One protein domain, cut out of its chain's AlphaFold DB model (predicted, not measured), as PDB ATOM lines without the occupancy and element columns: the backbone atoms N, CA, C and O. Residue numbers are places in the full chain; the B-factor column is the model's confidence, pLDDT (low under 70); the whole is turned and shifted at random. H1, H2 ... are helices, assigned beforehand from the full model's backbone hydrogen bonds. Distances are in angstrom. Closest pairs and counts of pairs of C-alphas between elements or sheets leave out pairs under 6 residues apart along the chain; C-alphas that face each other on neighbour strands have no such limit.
ATOM      1  N   PRO A 237       2.173  17.154  20.146       69.31
ATOM      2  CA  PRO A 237       1.443  18.403  20.402       69.31
ATOM      3  C   PRO A 237       0.030  18.426  19.780       69.31
ATOM      4  O   PRO A 237      -0.420  19.447  19.264       69.31
ATOM      5  N   TRP A 238      -0.689  17.301  19.816       73.00
ATOM      6  CA  TRP A 238      -1.972  17.115  19.122       73.00
ATOM      7  C   TRP A 238      -3.071  18.085  19.587       73.00
ATOM      8  O   TRP A 238      -3.876  18.530  18.774       73.00
ATOM      9  N   ALA A 239      -3.066  18.496  20.859       77.88
ATOM     10  CA  ALA A 239      -3.990  19.516  21.356       77.88
ATOM     11  C   ALA A 239      -3.767  20.887  20.677       77.88
ATOM     12  O   ALA A 239      -4.730  21.589  20.386       77.88
ATOM     13  N   CYS A 240      -2.522  21.241  20.329       74.38
ATOM     14  CA  CYS A 240      -2.221  22.445  19.544       74.38
ATOM     15  C   CYS A 240      -2.685  22.306  18.086       74.38
ATOM     16  O   CYS A 240      -3.175  23.275  17.510       74.38
ATOM     17  N   THR A 241      -2.567  21.110  17.496       73.75
ATOM     18  CA  THR A 241      -3.130  20.794  16.169       73.75
ATOM     19  C   THR A 241      -4.636  21.061  16.150       73.75
ATOM     20  O   THR A 241      -5.128  21.732  15.247       73.75
ATOM     21  N   LEU A 242      -5.360  20.607  17.179       78.44
ATOM     22  CA  LEU A 242      -6.807  20.801  17.293       78.44
ATOM     23  C   LEU A 242      -7.207  22.246  17.628       78.44
ATOM     24  O   LEU A 242      -8.212  22.719  17.106       78.44
ATOM     25  N   LEU A 243      -6.412  22.985  18.408       82.19
ATOM     26  CA  LEU A 243      -6.621  24.428  18.596       82.19
ATOM     27  C   LEU A 243      -6.557  25.192  17.267       82.19
ATOM     28  O   LEU A 243      -7.419  26.024  16.990       82.19
ATOM     29  N   PHE A 244      -5.584  24.876  16.408       77.69
ATOM     30  CA  PHE A 244      -5.536  25.439  15.057       77.69
ATOM     31  C   PHE A 244      -6.670  24.933  14.149       77.69
ATOM     32  O   PHE A 244      -7.068  25.661  13.241       77.69
ATOM     33  N   ALA A 245      -7.243  23.753  14.409       76.50
ATOM     34  CA  ALA A 245      -8.430  23.269  13.705       76.50
ATOM     35  C   ALA A 245      -9.710  24.024  14.079       76.50
ATOM     36  O   ALA A 245     -10.433  24.458  13.183       76.50
ATOM     37  N   LEU A 246      -9.942  24.277  15.371       81.44
ATOM     38  CA  LEU A 246     -11.025  25.158  15.817       81.44
ATOM     39  C   LEU A 246     -10.870  26.564  15.219       81.44
ATOM     40  O   LEU A 246     -11.830  27.127  14.703       81.44
ATOM     41  N   PHE A 247      -9.649  27.106  15.204       83.12
ATOM     42  CA  PHE A 247      -9.368  28.411  14.602       83.12
ATOM     43  C   PHE A 247      -9.621  28.436  13.091       83.12
ATOM     44  O   PHE A 247     -10.260  29.360  12.596       83.12
ATOM     45  N   GLY A 248      -9.197  27.400  12.360       74.44
ATOM     46  CA  GLY A 248      -9.500  27.244  10.936       74.44
ATOM     47  C   GLY A 248     -11.006  27.202  10.656       74.44
ATOM     48  O   GLY A 248     -11.467  27.841   9.712       74.44
ATOM     49  N   ALA A 249     -11.780  26.532  11.515       76.81
ATOM     50  CA  ALA A 249     -13.238  26.497  11.424       76.81
ATOM     51  C   ALA A 249     -13.904  27.849  11.717       76.81
ATOM     52  O   ALA A 249     -14.850  28.206  11.019       76.81
ATOM     53  N   LEU A 250     -13.382  28.637  12.668       80.62
ATOM     54  CA  LEU A 250     -13.861  30.003  12.926       80.62
ATOM     55  C   LEU A 250     -13.801  30.894  11.673       80.62
ATOM     56  O   LEU A 250     -14.708  31.698  11.496       80.62
ATOM     57  N   PHE A 251     -12.825  30.710  10.774       73.75
ATOM     58  CA  PHE A 251     -12.788  31.416   9.481       73.75
ATOM     59  C   PHE A 251     -13.595  30.727   8.377       73.75
ATOM     60  O   PHE A 251     -14.401  31.375   7.712       73.75
ATOM     61  N   ALA A 252     -13.373  29.429   8.151       70.06
ATOM     62  CA  ALA A 252     -13.921  28.719   6.992       70.06
ATOM     63  C   ALA A 252     -15.459  28.656   7.001       70.06
ATOM     64  O   ALA A 252     -16.084  28.725   5.946       70.06
ATOM     65  N   LEU A 253     -16.065  28.574   8.190       73.19
ATOM     66  CA  LEU A 253     -17.518  28.550   8.366       73.19
ATOM     67  C   LEU A 253     -18.133  29.959   8.507       73.19
ATOM     68  O   LEU A 253     -19.352  30.098   8.444       73.19
ATOM     69  N   ALA A 254     -17.330  31.023   8.624       72.38
ATOM     70  CA  ALA A 254     -17.864  32.381   8.736       72.38
ATOM     71  C   ALA A 254     -18.478  32.888   7.418       72.38
ATOM     72  O   ALA A 254     -19.445  33.643   7.465       72.38
ATOM     73  N   VAL A 255     -17.973  32.456   6.250       65.75
ATOM     74  CA  VAL A 255     -18.570  32.801   4.942       65.75
ATOM     75  C   VAL A 255     -20.015  32.278   4.843       65.75
ATOM     76  O   VAL A 255     -20.916  33.098   4.666       65.75
ATOM     77  N   PRO A 256     -20.287  30.964   5.004       63.28
ATOM     78  CA  PRO A 256     -21.657  30.465   4.928       63.28
ATOM     79  C   PRO A 256     -22.556  30.924   6.094       63.28
ATOM     80  O   PRO A 256     -23.715  31.221   5.833       63.28
ATOM     81  N   VAL A 257     -22.055  31.154   7.325       65.12
ATOM     82  CA  VAL A 257     -22.874  31.788   8.395       65.12
ATOM     83  C   VAL A 257     -23.388  33.171   7.982       65.12
ATOM     84  O   VAL A 257     -24.474  33.575   8.387       65.12
ATOM     85  N   VAL A 258     -22.626  33.926   7.198       63.06
ATOM     86  CA  VAL A 258     -23.021  35.281   6.798       63.06
ATOM     87  C   VAL A 258     -24.028  35.272   5.647       63.06
ATOM     88  O   VAL A 258     -24.874  36.165   5.579       63.06
ATOM     89  N   ALA A 259     -24.000  34.235   4.808       61.34
ATOM     90  CA  ALA A 259     -25.057  33.960   3.840       61.34
ATOM     91  C   ALA A 259     -26.351  33.484   4.534       61.34
ATOM     92  O   ALA A 259     -27.404  34.076   4.307       61.34
ATOM     93  N   ASP A 260     -26.256  32.493   5.430       62.84
ATOM     94  CA  ASP A 260     -27.388  31.852   6.128       62.84
ATOM     95  C   ASP A 260     -28.293  32.841   6.894       62.84
ATOM     96  O   ASP A 260     -29.480  32.580   7.072       62.84
ATOM     97  N   TYR A 261     -27.740  33.966   7.366       62.81
ATOM     98  CA  TYR A 261     -28.452  34.957   8.186       62.81
ATOM     99  C   TYR A 261     -28.662  36.313   7.486       62.81
ATOM    100  O   TYR A 261     -29.119  37.265   8.116       62.81
ATOM    101  N   GLY A 262     -28.303  36.448   6.204       55.06
ATOM    102  CA  GLY A 262     -28.561  37.658   5.408       55.06
ATOM    103  C   GLY A 262     -27.833  38.944   5.841       55.06
ATOM    104  O   GLY A 262     -28.006  39.976   5.198       55.06
ATOM    105  N   PHE A 263     -26.993  38.912   6.883       55.72
ATOM    106  CA  PHE A 263     -26.313  40.101   7.428       55.72
ATOM    107  C   PHE A 263     -25.245  40.721   6.500       55.72
ATOM    108  O   PHE A 263     -24.704  41.784   6.807       55.72
ATOM    109  N   GLY A 264     -24.939  40.076   5.372       61.56
ATOM    110  CA  GLY A 264     -24.094  40.631   4.318       61.56
ATOM    111  C   GLY A 264     -22.614  40.774   4.685       61.56
ATOM    112  O   GLY A 264     -22.148  40.422   5.766       61.56
ATOM    113  N   GLY A 286      -0.660  34.590  26.264       76.81
ATOM    114  CA  GLY A 286      -0.382  33.194  26.630       76.81
ATOM    115  C   GLY A 286       0.749  32.906  27.646       76.81
ATOM    116  O   GLY A 286       0.615  31.922  28.370       76.81
ATOM    117  N   PRO A 287       1.837  33.700  27.773       70.19
ATOM    118  CA  PRO A 287       2.840  33.513  28.828       70.19
ATOM    119  C   PRO A 287       2.411  34.096  30.187       70.19
ATOM    120  O   PRO A 287       2.861  33.612  31.224       70.19
ATOM    121  N   THR A 288       1.549  35.123  30.190       73.75
ATOM    122  CA  THR A 288       0.985  35.746  31.403       73.75
ATOM    123  C   THR A 288      -0.249  35.005  31.913       73.75
ATOM    124  O   THR A 288      -0.569  35.095  33.098       73.75
ATOM    125  N   PHE A 289      -0.958  34.301  31.028       73.38
ATOM    126  CA  PHE A 289      -2.281  33.753  31.289       73.38
ATOM    127  C   PHE A 289      -2.246  32.546  32.241       73.38
ATOM    128  O   PHE A 289      -1.468  31.613  32.052       73.38
ATOM    129  N   ALA A 290      -3.129  32.558  33.246       75.81
ATOM    130  CA  ALA A 290      -3.264  31.523  34.278       75.81
ATOM    131  C   ALA A 290      -1.915  31.077  34.904       75.81
ATOM    132  O   ALA A 290      -1.558  29.897  34.827       75.81
ATOM    133  N   PRO A 291      -1.152  31.983  35.556       66.44
ATOM    134  CA  PRO A 291       0.225  31.727  35.993       66.44
ATOM    135  C   PRO A 291       0.368  30.628  37.060       66.44
ATOM    136  O   PRO A 291       1.487  30.197  37.328       66.44
ATOM    137  N   GLY A 292      -0.732  30.132  37.641       65.56
ATOM    138  CA  GLY A 292      -0.737  28.908  38.448       65.56
ATOM    139  C   GLY A 292      -0.689  27.612  37.620       65.56
ATOM    140  O   GLY A 292       0.089  26.716  37.937       65.56
ATOM    141  N   MET A 293      -1.445  27.518  36.523       74.12
ATOM    142  CA  MET A 293      -1.747  26.261  35.812       74.12
ATOM    143  C   MET A 293      -0.549  25.691  35.033       74.12
ATOM    144  O   MET A 293       0.224  26.453  34.451       74.12
ATOM    145  N   SER A 294      -0.381  24.363  34.970       75.94
ATOM    146  CA  SER A 294       0.653  23.748  34.114       75.94
ATOM    147  C   SER A 294       0.383  23.989  32.617       75.94
ATOM    148  O   SER A 294      -0.758  24.149  32.195       75.94
ATOM    149  N   ARG A 295       1.420  24.007  31.769       76.44
ATOM    150  CA  ARG A 295       1.266  24.347  30.339       76.44
ATOM    151  C   ARG A 295       0.438  23.359  29.520       76.44
ATOM    152  O   ARG A 295      -0.450  23.824  28.812       76.44
ATOM    153  N   PRO A 296       0.672  22.032  29.577       77.94
ATOM    154  CA  PRO A 296      -0.199  21.077  28.892       77.94
ATOM    155  C   PRO A 296      -1.659  21.211  29.343       77.94
ATOM    156  O   PRO A 296      -2.560  21.156  28.510       77.94
ATOM    157  N   ARG A 297      -1.891  21.502  30.634       79.62
ATOM    158  CA  ARG A 297      -3.223  21.820  31.168       79.62
ATOM    159  C   ARG A 297      -3.773  23.139  30.629       79.62
ATOM    160  O   ARG A 297      -4.942  23.163  30.282       79.62
ATOM    161  N   LEU A 298      -2.964  24.187  30.470       84.25
ATOM    162  CA  LEU A 298      -3.393  25.451  29.861       84.25
ATOM    163  C   LEU A 298      -3.781  25.272  28.385       84.25
ATOM    164  O   LEU A 298      -4.822  25.766  27.969       84.25
ATOM    165  N   THR A 299      -3.006  24.511  27.606       85.19
ATOM    166  CA  THR A 299      -3.369  24.142  26.225       85.19
ATOM    167  C   THR A 299      -4.651  23.304  26.179       85.19
ATOM    168  O   THR A 299      -5.497  23.538  25.321       85.19
ATOM    169  N   ALA A 300      -4.832  22.357  27.103       86.38
ATOM    170  CA  ALA A 300      -6.033  21.526  27.177       86.38
ATOM    171  C   ALA A 300      -7.279  22.313  27.632       86.38
ATOM    172  O   ALA A 300      -8.345  22.178  27.038       86.38
ATOM    173  N   PHE A 301      -7.138  23.187  28.630       87.62
ATOM    174  CA  PHE A 301      -8.175  24.110  29.095       87.62
ATOM    175  C   PHE A 301      -8.578  25.088  27.990       87.62
ATOM    176  O   PHE A 301      -9.764  25.269  27.731       87.62
ATOM    177  N   ALA A 302      -7.602  25.661  27.283       90.25
ATOM    178  CA  ALA A 302      -7.839  26.483  26.104       90.25
ATOM    179  C   ALA A 302      -8.582  25.721  24.996       90.25
ATOM    180  O   ALA A 302      -9.431  26.313  24.336       90.25
ATOM    181  N   LEU A 303      -8.300  24.425  24.808       90.31
ATOM    182  CA  LEU A 303      -8.992  23.577  23.833       90.31
ATOM    183  C   LEU A 303     -10.448  23.316  24.237       90.31
ATOM    184  O   LEU A 303     -11.330  23.489  23.405       90.31
ATOM    185  N   VAL A 304     -10.713  23.004  25.510       91.56
ATOM    186  CA  VAL A 304     -12.083  22.892  26.052       91.56
ATOM    187  C   VAL A 304     -12.842  24.219  25.932       91.56
ATOM    188  O   VAL A 304     -13.976  24.233  25.462       91.56
ATOM    189  N   ALA A 305     -12.221  25.338  26.312       93.38
ATOM    190  CA  ALA A 305     -12.845  26.657  26.264       93.38
ATOM    191  C   ALA A 305     -13.150  27.091  24.822       93.38
ATOM    192  O   ALA A 305     -14.290  27.433  24.520       93.38
ATOM    193  N   ALA A 306     -12.168  27.013  23.917       92.44
ATOM    194  CA  ALA A 306     -12.370  27.316  22.503       92.44
ATOM    195  C   ALA A 306     -13.462  26.424  21.897       92.44
ATOM    196  O   ALA A 306     -14.334  26.941  21.212       92.44
ATOM    197  N   ALA A 307     -13.477  25.125  22.212       92.12
ATOM    198  CA  ALA A 307     -14.487  24.188  21.730       92.12
ATOM    199  C   ALA A 307     -15.914  24.554  22.174       92.12
ATOM    200  O   ALA A 307     -16.810  24.630  21.334       92.12
ATOM    201  N   LEU A 308     -16.125  24.833  23.467       94.06
ATOM    202  CA  LEU A 308     -17.426  25.268  23.998       94.06
ATOM    203  C   LEU A 308     -17.895  26.577  23.348       94.06
ATOM    204  O   LEU A 308     -19.062  26.706  22.980       94.06
ATOM    205  N   LEU A 309     -16.983  27.532  23.159       93.88
ATOM    206  CA  LEU A 309     -17.278  28.800  22.493       93.88
ATOM    207  C   LEU A 309     -17.592  28.597  20.999       93.88
ATOM    208  O   LEU A 309     -18.495  29.250  20.485       93.88
ATOM    209  N   THR A 310     -16.926  27.657  20.315       90.44
ATOM    210  CA  THR A 310     -17.240  27.259  18.929       90.44
ATOM    211  C   THR A 310     -18.633  26.630  18.813       90.44
ATOM    212  O   THR A 310     -19.353  26.965  17.875       90.44
ATOM    213  N   ILE A 311     -19.064  25.802  19.777       90.31
ATOM    214  CA  ILE A 311     -20.464  25.335  19.844       90.31
ATOM    215  C   ILE A 311     -21.401  26.542  20.007       90.31
ATOM    216  O   ILE A 311     -22.362  26.677  19.255       90.31
ATOM    217  N   GLY A 312     -21.092  27.469  20.918       89.06
ATOM    218  CA  GLY A 312     -21.880  28.690  21.124       89.06
ATOM    219  C   GLY A 312     -22.042  29.553  19.861       89.06
ATOM    220  O   GLY A 312     -23.148  30.005  19.578       89.06
ATOM    221  N   VAL A 313     -20.986  29.721  19.052       88.31
ATOM    222  CA  VAL A 313     -21.064  30.397  17.735       88.31
ATOM    223  C   VAL A 313     -22.058  29.699  16.798       88.31
ATOM    224  O   VAL A 313     -22.748  30.370  16.032       88.31
ATOM    225  N   GLY A 314     -22.157  28.368  16.872       83.81
ATOM    226  CA  GLY A 314     -23.096  27.581  16.077       83.81
ATOM    227  C   GLY A 314     -24.551  27.633  16.555       83.81
ATOM    228  O   GLY A 314     -25.454  27.556  15.726       83.81
ATOM    229  N   LEU A 315     -24.781  27.782  17.864       85.31
ATOM    230  CA  LEU A 315     -26.123  27.766  18.467       85.31
ATOM    231  C   LEU A 315     -26.785  29.147  18.587       85.31
ATOM    232  O   LEU A 315     -28.009  29.223  18.701       85.31
ATOM    233  N   LEU A 316     -26.014  30.239  18.578       84.31
ATOM    234  CA  LEU A 316     -26.579  31.590  18.575       84.31
ATOM    235  C   LEU A 316     -27.218  31.939  17.224       84.31
ATOM    236  O   LEU A 316     -26.722  31.579  16.157       84.31
ATOM    237  N   SER A 317     -28.285  32.735  17.263       76.69
ATOM    238  CA  SER A 317     -28.855  33.411  16.091       76.69
ATOM    239  C   SER A 317     -28.236  34.797  15.852       76.69
ATOM    240  O   SER A 317     -28.094  35.218  14.706       76.69
ATOM    241  N   GLU A 318     -27.814  35.488  16.912       81.62
ATOM    242  CA  GLU A 318     -27.344  36.879  16.863       81.62
ATOM    243  C   GLU A 318     -25.901  37.043  16.353       81.62
ATOM    244  O   GLU A 318     -24.958  36.431  16.865       81.62
ATOM    245  N   LEU A 319     -25.701  37.957  15.397       77.69
ATOM    246  CA  LEU A 319     -24.384  38.295  14.842       77.69
ATOM    247  C   LEU A 319     -23.414  38.879  15.881       77.69
ATOM    248  O   LEU A 319     -22.240  38.508  15.908       77.69
ATOM    249  N   SER A 320     -23.897  39.788  16.728       80.69
ATOM    250  CA  SER A 320     -23.139  40.411  17.822       80.69
ATOM    251  C   SER A 320     -22.534  39.347  18.740       80.69
ATOM    252  O   SER A 320     -21.322  39.326  18.964       80.69
ATOM    253  N   GLY A 321     -23.367  38.407  19.194       83.94
ATOM    254  CA  GLY A 321     -22.946  37.263  19.992       83.94
ATOM    255  C   GLY A 321     -21.941  36.367  19.258       83.94
ATOM    256  O   GLY A 321     -20.900  36.041  19.826       83.94
ATOM    257  N   LYS A 322     -22.173  36.038  17.977       86.31
ATOM    258  CA  LYS A 322     -21.222  35.253  17.160       86.31
ATOM    259  C   LYS A 322     -19.855  35.917  17.030       86.31
ATOM    260  O   LYS A 322     -18.843  35.232  17.179       86.31
ATOM    261  N   ALA A 323     -19.802  37.226  16.789       85.25
ATOM    262  CA  ALA A 323     -18.548  37.968  16.692       85.25
ATOM    263  C   ALA A 323     -17.788  37.977  18.033       85.25
ATOM    264  O   ALA A 323     -16.590  37.690  18.061       85.25
ATOM    265  N   VAL A 324     -18.484  38.218  19.151       89.06
ATOM    266  CA  VAL A 324     -17.880  38.194  20.496       89.06
ATOM    267  C   VAL A 324     -17.378  36.793  20.857       89.06
ATOM    268  O   VAL A 324     -16.214  36.647  21.232       89.06
ATOM    269  N   LEU A 325     -18.195  35.746  20.692       91.62
ATOM    270  CA  LEU A 325     -17.766  34.369  20.962       91.62
ATOM    271  C   LEU A 325     -16.602  33.944  20.057       91.62
ATOM    272  O   LEU A 325     -15.688  33.273  20.529       91.62
ATOM    273  N   THR A 326     -16.578  34.388  18.796       90.75
ATOM    274  CA  THR A 326     -15.454  34.148  17.878       90.75
ATOM    275  C   THR A 326     -14.163  34.807  18.369       90.75
ATOM    276  O   THR A 326     -13.120  34.151  18.375       90.75
ATOM    277  N   ALA A 327     -14.214  36.057  18.848       89.75
ATOM    278  CA  ALA A 327     -13.050  36.722  19.442       89.75
ATOM    279  C   ALA A 327     -12.520  35.974  20.674       89.75
ATOM    280  O   ALA A 327     -11.312  35.760  20.791       89.75
ATOM    281  N   VAL A 328     -13.405  35.547  21.583       93.88
ATOM    282  CA  VAL A 328     -12.998  34.842  22.811       93.88
ATOM    283  C   VAL A 328     -12.489  33.426  22.497       93.88
ATOM    284  O   VAL A 328     -11.471  33.013  23.046       93.88
ATOM    285  N   ALA A 329     -13.111  32.703  21.558       92.12
ATOM    286  CA  ALA A 329     -12.638  31.391  21.111       92.12
ATOM    287  C   ALA A 329     -11.242  31.487  20.476       92.12
ATOM    288  O   ALA A 329     -10.337  30.723  20.819       92.12
ATOM    289  N   ALA A 330     -11.038  32.476  19.602       90.00
ATOM    290  CA  ALA A 330      -9.749  32.766  18.991       90.00
ATOM    291  C   ALA A 330      -8.690  33.199  20.022       90.00
ATOM    292  O   ALA A 330      -7.537  32.773  19.936       90.00
ATOM    293  N   PHE A 331      -9.073  33.974  21.040       92.00
ATOM    294  CA  PHE A 331      -8.210  34.314  22.174       92.00
ATOM    295  C   PHE A 331      -7.777  33.066  22.956       92.00
ATOM    296  O   PHE A 331      -6.584  32.894  23.217       92.00
ATOM    297  N   CYS A 332      -8.702  32.147  23.256       92.06
ATOM    298  CA  CYS A 332      -8.371  30.859  23.867       92.06
ATOM    299  C   CYS A 332      -7.383  30.060  23.002       92.06
ATOM    300  O   CYS A 332      -6.381  29.578  23.530       92.06
ATOM    301  N   VAL A 333      -7.579  29.994  21.676       88.69
ATOM    302  CA  VAL A 333      -6.593  29.403  20.748       88.69
ATOM    303  C   VAL A 333      -5.228  30.073  20.885       88.69
ATOM    304  O   VAL A 333      -4.229  29.374  21.056       88.69
ATOM    305  N   GLY A 334      -5.165  31.405  20.832       84.00
ATOM    306  CA  GLY A 334      -3.915  32.160  20.938       84.00
ATOM    307  C   GLY A 334      -3.142  31.819  22.215       84.00
ATOM    308  O   GLY A 334      -1.957  31.488  22.147       84.00
ATOM    309  N   VAL A 335      -3.834  31.804  23.361       87.00
ATOM    310  CA  VAL A 335      -3.281  31.418  24.670       87.00
ATOM    311  C   VAL A 335      -2.776  29.972  24.661       87.00
ATOM    312  O   VAL A 335      -1.617  29.712  24.996       87.00
ATOM    313  N   LEU A 359     -13.799  21.078   4.073       74.44
ATOM    314  CA  LEU A 359     -14.470  19.825   3.698       74.44
ATOM    315  C   LEU A 359     -15.857  19.707   4.349       74.44
ATOM    316  O   LEU A 359     -16.823  19.375   3.667       74.44
ATOM    317  N   ILE A 360     -15.979  20.032   5.641       70.25
ATOM    318  CA  ILE A 360     -17.274  20.064   6.339       70.25
ATOM    319  C   ILE A 360     -18.205  21.104   5.696       70.25
ATOM    320  O   ILE A 360     -19.371  20.800   5.460       70.25
ATOM    321  N   ALA A 361     -17.697  22.290   5.342       68.06
ATOM    322  CA  ALA A 361     -18.468  23.315   4.633       68.06
ATOM    323  C   ALA A 361     -18.922  22.863   3.230       68.06
ATOM    324  O   ALA A 361     -20.042  23.156   2.821       68.06
ATOM    325  N   PHE A 362     -18.079  22.127   2.497       77.62
ATOM    326  CA  PHE A 362     -18.388  21.618   1.156       77.62
ATOM    327  C   PHE A 362     -19.500  20.556   1.167       77.62
ATOM    328  O   PHE A 362     -20.407  20.596   0.333       77.62
ATOM    329  N   PHE A 363     -19.446  19.628   2.127       75.94
ATOM    330  CA  PHE A 363     -20.424  18.544   2.279       75.94
ATOM    331  C   PHE A 363     -21.658  18.918   3.120       75.94
ATOM    332  O   PHE A 363     -22.561  18.094   3.270       75.94
ATOM    333  N   ALA A 364     -21.737  20.144   3.643       65.12
ATOM    334  CA  ALA A 364     -22.891  20.611   4.401       65.12
ATOM    335  C   ALA A 364     -24.195  20.561   3.557       65.12
ATOM    336  O   ALA A 364     -24.211  21.003   2.396       65.12
ATOM    337  N   PRO A 365     -25.309  20.049   4.120       60.59
ATOM    338  CA  PRO A 365     -26.649  20.236   3.563       60.59
ATOM    339  C   PRO A 365     -26.983  21.714   3.302       60.59
ATOM    340  O   PRO A 365     -26.807  22.567   4.164       60.59
ATOM    341  N   THR A 366     -27.538  22.038   2.136       58.00
ATOM    342  CA  THR A 366     -27.956  23.416   1.796       58.00
ATOM    343  C   THR A 366     -29.325  23.804   2.370       58.00
ATOM    344  O   THR A 366     -29.831  24.882   2.082       58.00
ATOM    345  N   SER A 367     -29.938  22.928   3.167       57.22
ATOM    346  CA  SER A 367     -31.234  23.112   3.826       57.22
ATOM    347  C   SER A 367     -31.064  23.087   5.346       57.22
ATOM    348  O   SER A 367     -30.485  22.132   5.871       57.22
ATOM    349  N   ALA A 368     -31.605  24.088   6.044       59.78
ATOM    350  CA  ALA A 368     -31.602  24.132   7.506       59.78
ATOM    351  C   ALA A 368     -32.359  22.935   8.115       59.78
ATOM    352  O   ALA A 368     -33.294  22.408   7.507       59.78
ATOM    353  N   ILE A 369     -31.965  22.513   9.320       58.81
ATOM    354  CA  ILE A 369     -32.528  21.324   9.973       58.81
ATOM    355  C   ILE A 369     -33.423  21.752  11.139       58.81
ATOM    356  O   ILE A 369     -32.970  22.369  12.104       58.81
ATOM    357  N   MET A 370     -34.706  21.396  11.046       54.44
ATOM    358  CA  MET A 370     -35.682  21.513  12.132       54.44
ATOM    359  C   MET A 370     -35.334  20.514  13.241       54.44
ATOM    360  O   MET A 370     -35.442  19.306  13.040       54.44
ATOM    361  N   VAL A 371     -34.913  21.010  14.408       62.09
ATOM    362  CA  VAL A 371     -34.499  20.163  15.547       62.09
ATOM    363  C   VAL A 371     -35.681  19.791  16.456       62.09
ATOM    364  O   VAL A 371     -35.640  18.775  17.143       62.09
ATOM    365  N   SER A 372     -36.749  20.591  16.446       53.44
ATOM    366  CA  SER A 372     -37.957  20.410  17.258       53.44
ATOM    367  C   SER A 372     -39.181  20.948  16.504       53.44
ATOM    368  O   SER A 372     -39.089  22.031  15.932       53.44
ATOM    369  N   PRO A 373     -40.338  20.256  16.513       53.56
ATOM    370  CA  PRO A 373     -41.606  20.829  16.048       53.56
ATOM    371  C   PRO A 373     -42.276  21.755  17.078       53.56
ATOM    372  O   PRO A 373     -43.178  22.503  16.724       53.56
ATOM    373  N   ALA A 374     -41.884  21.672  18.356       52.59
ATOM    374  CA  ALA A 374     -42.550  22.357  19.473       52.59
ATOM    375  C   ALA A 374     -41.914  23.713  19.842       52.59
ATOM    376  O   ALA A 374     -42.406  24.416  20.720       52.59
ATOM    377  N   THR A 375     -40.802  24.063  19.195       49.50
ATOM    378  CA  THR A 375     -40.052  25.311  19.374       49.50
ATOM    379  C   THR A 375     -39.403  25.675  18.041       49.50
ATOM    380  O   THR A 375     -38.834  24.800  17.395       49.50
ATOM    381  N   GLU A 376     -39.428  26.950  17.636       56.81
ATOM    382  CA  GLU A 376     -38.860  27.440  16.358       56.81
ATOM    383  C   GLU A 376     -37.313  27.474  16.345       56.81
ATOM    384  O   GLU A 376     -36.677  28.406  15.851       56.81
ATOM    385  N   TRP A 377     -36.667  26.459  16.919       60.75
ATOM    386  CA  TRP A 377     -35.216  26.376  17.021       60.75
ATOM    387  C   TRP A 377     -34.615  25.726  15.769       60.75
ATOM    388  O   TRP A 377     -34.246  24.549  15.740       60.75
ATOM    389  N   VAL A 378     -34.564  26.525  14.704       63.56
ATOM    390  CA  VAL A 378     -33.971  26.161  13.415       63.56
ATOM    391  C   VAL A 378     -32.450  26.285  13.496       63.56
ATOM    392  O   VAL A 378     -31.909  27.393  13.543       63.56
ATOM    393  N   ILE A 379     -31.739  25.154  13.459       67.38
ATOM    394  CA  ILE A 379     -30.285  25.170  13.280       67.38
ATOM    395  C   ILE A 379     -29.985  25.302  11.783       67.38
ATOM    396  O   ILE A 379     -30.249  24.400  10.982       67.38
ATOM    397  N   THR A 380     -29.401  26.440  11.412       70.44
ATOM    398  CA  THR A 380     -28.756  26.636  10.105       70.44
ATOM    399  C   THR A 380     -27.622  25.629   9.943       70.44
ATOM    400  O   THR A 380     -26.922  25.310  10.908       70.44
ATOM    401  N   THR A 381     -27.404  25.099   8.739       68.31
ATOM    402  CA  THR A 381     -26.444  23.997   8.569       68.31
ATOM    403  C   THR A 381     -25.024  24.391   8.961       68.31
ATOM    404  O   THR A 381     -24.268  23.574   9.489       68.31
ATOM    405  N   THR A 382     -24.660  25.660   8.790       70.00
ATOM    406  CA  THR A 382     -23.367  26.160   9.255       70.00
ATOM    407  C   THR A 382     -23.285  26.216  10.785       70.00
ATOM    408  O   THR A 382     -22.233  25.931  11.357       70.00
ATOM    409  N   GLY A 383     -24.399  26.488  11.472       76.19
ATOM    410  CA  GLY A 383     -24.512  26.342  12.924       76.19
ATOM    411  C   GLY A 383     -24.316  24.897  13.398       76.19
ATOM    412  O   GLY A 383     -23.616  24.652  14.387       76.19
ATOM    413  N   LEU A 384     -24.828  23.918  12.641       76.69
ATOM    414  CA  LEU A 384     -24.553  22.497  12.877       76.69
ATOM    415  C   LEU A 384     -23.072  22.158  12.647       76.69
ATOM    416  O   LEU A 384     -22.475  21.470  13.472       76.69
ATOM    417  N   ALA A 385     -22.448  22.673  11.583       76.19
ATOM    418  CA  ALA A 385     -21.022  22.472  11.314       76.19
ATOM    419  C   ALA A 385     -20.136  23.005  12.457       76.19
ATOM    420  O   ALA A 385     -19.254  22.290  12.940       76.19
ATOM    421  N   TYR A 386     -20.419  24.215  12.956       82.62
ATOM    422  CA  TYR A 386     -19.774  24.771  14.151       82.62
ATOM    423  C   TYR A 386     -19.987  23.886  15.389       82.62
ATOM    424  O   TYR A 386     -19.036  23.605  16.122       82.62
ATOM    425  N   SER A 387     -21.209  23.388  15.592       84.06
ATOM    426  CA  SER A 387     -21.553  22.517  16.724       84.06
ATOM    427  C   SER A 387     -20.829  21.165  16.674       84.06
ATOM    428  O   SER A 387     -20.337  20.696  17.700       84.06
ATOM    429  N   LEU A 388     -20.696  20.550  15.494       82.69
ATOM    430  CA  LEU A 388     -19.974  19.286  15.295       82.69
ATOM    431  C   LEU A 388     -18.464  19.448  15.516       82.69
ATOM    432  O   LEU A 388     -17.864  18.673  16.265       82.69
ATOM    433  N   VAL A 389     -17.855  20.481  14.923       82.38
ATOM    434  CA  VAL A 389     -16.425  20.789  15.100       82.38
ATOM    435  C   VAL A 389     -16.112  21.127  16.560       82.38
ATOM    436  O   VAL A 389     -15.148  20.603  17.123       82.38
ATOM    437  N   GLY A 390     -16.953  21.941  17.201       85.81
ATOM    438  CA  GLY A 390     -16.844  22.251  18.621       85.81
ATOM    439  C   GLY A 390     -17.019  21.014  19.509       85.81
ATOM    440  O   GLY A 390     -16.231  20.814  20.426       85.81
ATOM    441  N   THR A 391     -17.959  20.115  19.207       86.44
ATOM    442  CA  THR A 391     -18.154  18.866  19.973       86.44
ATOM    443  C   THR A 391     -16.946  17.931  19.862       86.44
ATOM    444  O   THR A 391     -16.473  17.413  20.877       86.44
ATOM    445  N   ALA A 392     -16.377  17.764  18.664       82.81
ATOM    446  CA  ALA A 392     -15.147  16.992  18.473       82.81
ATOM    447  C   ALA A 392     -13.959  17.613  19.237       82.81
ATOM    448  O   ALA A 392     -13.221  16.905  19.928       82.81
ATOM    449  N   GLY A 393     -13.814  18.942  19.180       85.81
ATOM    450  CA  GLY A 393     -12.820  19.687  19.956       85.81
ATOM    451  C   GLY A 393     -13.015  19.568  21.471       85.81
ATOM    452  O   GLY A 393     -12.031  19.485  22.203       85.81
ATOM    453  N   LEU A 394     -14.262  19.496  21.948       90.50
ATOM    454  CA  LEU A 394     -14.609  19.369  23.363       90.50
ATOM    455  C   LEU A 394     -14.236  17.989  23.905       90.50
ATOM    456  O   LEU A 394     -13.547  17.903  24.919       90.50
ATOM    457  N   ILE A 395     -14.627  16.918  23.207       86.69
ATOM    458  CA  ILE A 395     -14.252  15.538  23.556       86.69
ATOM    459  C   ILE A 395     -12.723  15.422  23.620       86.69
ATOM    460  O   ILE A 395     -12.166  14.940  24.607       86.69
ATOM    461  N   ALA A 396     -12.032  15.937  22.602       84.38
ATOM    462  CA  ALA A 396     -10.578  15.920  22.545       84.38
ATOM    463  C   ALA A 396      -9.922  16.797  23.633       84.38
ATOM    464  O   ALA A 396      -8.905  16.405  24.202       84.38
ATOM    465  N   GLY A 397     -10.510  17.945  23.978       84.19
ATOM    466  CA  GLY A 397     -10.075  18.800  25.083       84.19
ATOM    467  C   GLY A 397     -10.220  18.127  26.448       84.19
ATOM    468  O   GLY A 397      -9.290  18.168  27.253       84.19
ATOM    469  N   ILE A 398     -11.336  17.436  26.690       85.94
ATOM    470  CA  ILE A 398     -11.563  16.645  27.908       85.94
ATOM    471  C   ILE A 398     -10.523  15.519  28.005       85.94
ATOM    472  O   ILE A 398      -9.880  15.363  29.043       85.94
ATOM    473  N   VAL A 399     -10.275  14.790  26.911       83.19
ATOM    474  CA  VAL A 399      -9.205  13.777  26.855       83.19
ATOM    475  C   VAL A 399      -7.833  14.408  27.135       83.19
ATOM    476  O   VAL A 399      -7.073  13.864  27.931       83.19
ATOM    477  N   ALA A 400      -7.523  15.579  26.570       78.62
ATOM    478  CA  ALA A 400      -6.260  16.283  26.816       78.62
ATOM    479  C   ALA A 400      -6.074  16.650  28.301       78.62
ATOM    480  O   ALA A 400      -4.989  16.470  28.855       78.62
ATOM    481  N   VAL A 401      -7.146  17.111  28.957       77.75
ATOM    482  CA  VAL A 401      -7.171  17.466  30.385       77.75
ATOM    483  C   VAL A 401      -6.844  16.264  31.287       77.75
ATOM    484  O   VAL A 401      -6.177  16.445  32.309       77.75
ATOM    485  N   PHE A 402      -7.249  15.046  30.911       72.69
ATOM    486  CA  PHE A 402      -6.972  13.828  31.685       72.69
ATOM    487  C   PHE A 402      -5.681  13.089  31.293       72.69
ATOM    488  O   PHE A 402      -5.083  12.435  32.147       72.69
ATOM    489  N   VAL A 403      -5.239  13.184  30.033       70.69
ATOM    490  CA  VAL A 403      -4.099  12.412  29.494       70.69
ATOM    491  C   VAL A 403      -2.743  13.093  29.708       70.69
ATOM    492  O   VAL A 403      -1.723  12.403  29.743       70.69
ATOM    493  N   PHE A 404      -2.671  14.422  29.863       65.88
ATOM    494  CA  PHE A 404      -1.367  15.082  29.978       65.88
ATOM    495  C   PHE A 404      -0.664  14.851  31.346       65.88
ATOM    496  O   PHE A 404      -1.253  15.119  32.401       65.88
ATOM    497  N   PRO A 405       0.618  14.416  31.356       53.97
ATOM    498  CA  PRO A 405       1.436  14.277  32.570       53.97
ATOM    499  C   PRO A 405       1.741  15.643  33.234       53.97
ATOM    500  O   PRO A 405       1.559  16.682  32.590       53.97
ATOM    501  N   PRO A 406       2.207  15.694  34.507       45.84
ATOM    502  CA  PRO A 406       2.807  14.594  35.284       45.84
ATOM    503  C   PRO A 406       1.976  14.033  36.455       45.84
ATOM    504  O   PRO A 406       2.449  13.145  37.148       45.84
ATOM    505  N   GLN A 407       0.761  14.529  36.708       48.56
ATOM    506  CA  GLN A 407      -0.049  14.139  37.888       48.56
ATOM    507  C   GLN A 407      -1.421  13.531  37.537       48.56
ATOM    508  O   GLN A 407      -2.211  13.223  38.432       48.56
ATOM    509  N   GLY A 408      -1.753  13.440  36.245       56.06
ATOM    510  CA  GLY A 408      -3.093  13.078  35.776       56.06
ATOM    511  C   GLY A 408      -4.195  13.914  36.444       56.06
ATOM    512  O   GLY A 408      -4.023  15.112  36.712       56.06
ATOM    513  N   ALA A 409      -5.310  13.250  36.765       51.50
ATOM    514  CA  ALA A 409      -6.492  13.860  37.370       51.50
ATOM    515  C   ALA A 409      -6.258  14.472  38.768       51.50
ATOM    516  O   ALA A 409      -6.981  15.386  39.156       51.50
TER     517      ALA A 409
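AT A GLANCE: This is residues 237 to 264, 286 to 335 and 359 to 409 of the 987 residues of the protein "Thymidylate kinase" of Brevibacterium rongguiense (UniProt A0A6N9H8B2). Four helices, H6, H3, H1 and H4, run lengthwise in a bundle, with H1 and H3 between H6 and H4; short H2 and H5 lie toward one end. The 129 printed residues have six named helices, H1 to H6 in chain order, and no named strand: all helix, compact, radius of gyration of the C-alphas 15.8 A, spans 47 by 28 by 26 A.

IN THESE COORDINATES: H6, residues 381 to 403, 32.7 A, ends at C-alpha 403 (-4.099, 12.412, 29.494). H3 is residues 295 to 315, 30.0 A; H4, 319 to 335, 24.3 A; H1, 238 to 252, 20.6 A, from C-alpha 238 (-1.972, 17.115, 19.122); H2, 254 to 260; H5, 359 to 363.

HOW THE PARTS SIT: H6 touches H3, opposite ways at a shallow tilt of 20 degrees; closest C-alphas Gly 314 and Gly 383, 3.7 A. H3 and H4 form a hairpin; closest C-alphas Ala 306 and Ala 329, 4.3 A. H1 touches H6; closest C-alphas Leu 242 and Gly 393, 6.7 A. H4 and H6 are apart. In each helix every O i to N i+4 pair is within hydrogen-bond range.

THE WHOLE: Cuts separate C-alphas 264 and 286 by 33.4 A, and 335 and 359 by 26.4 A. The link H5 to H6 is long; pLDDT is under 70 in 37 residues, among them 364 to 379.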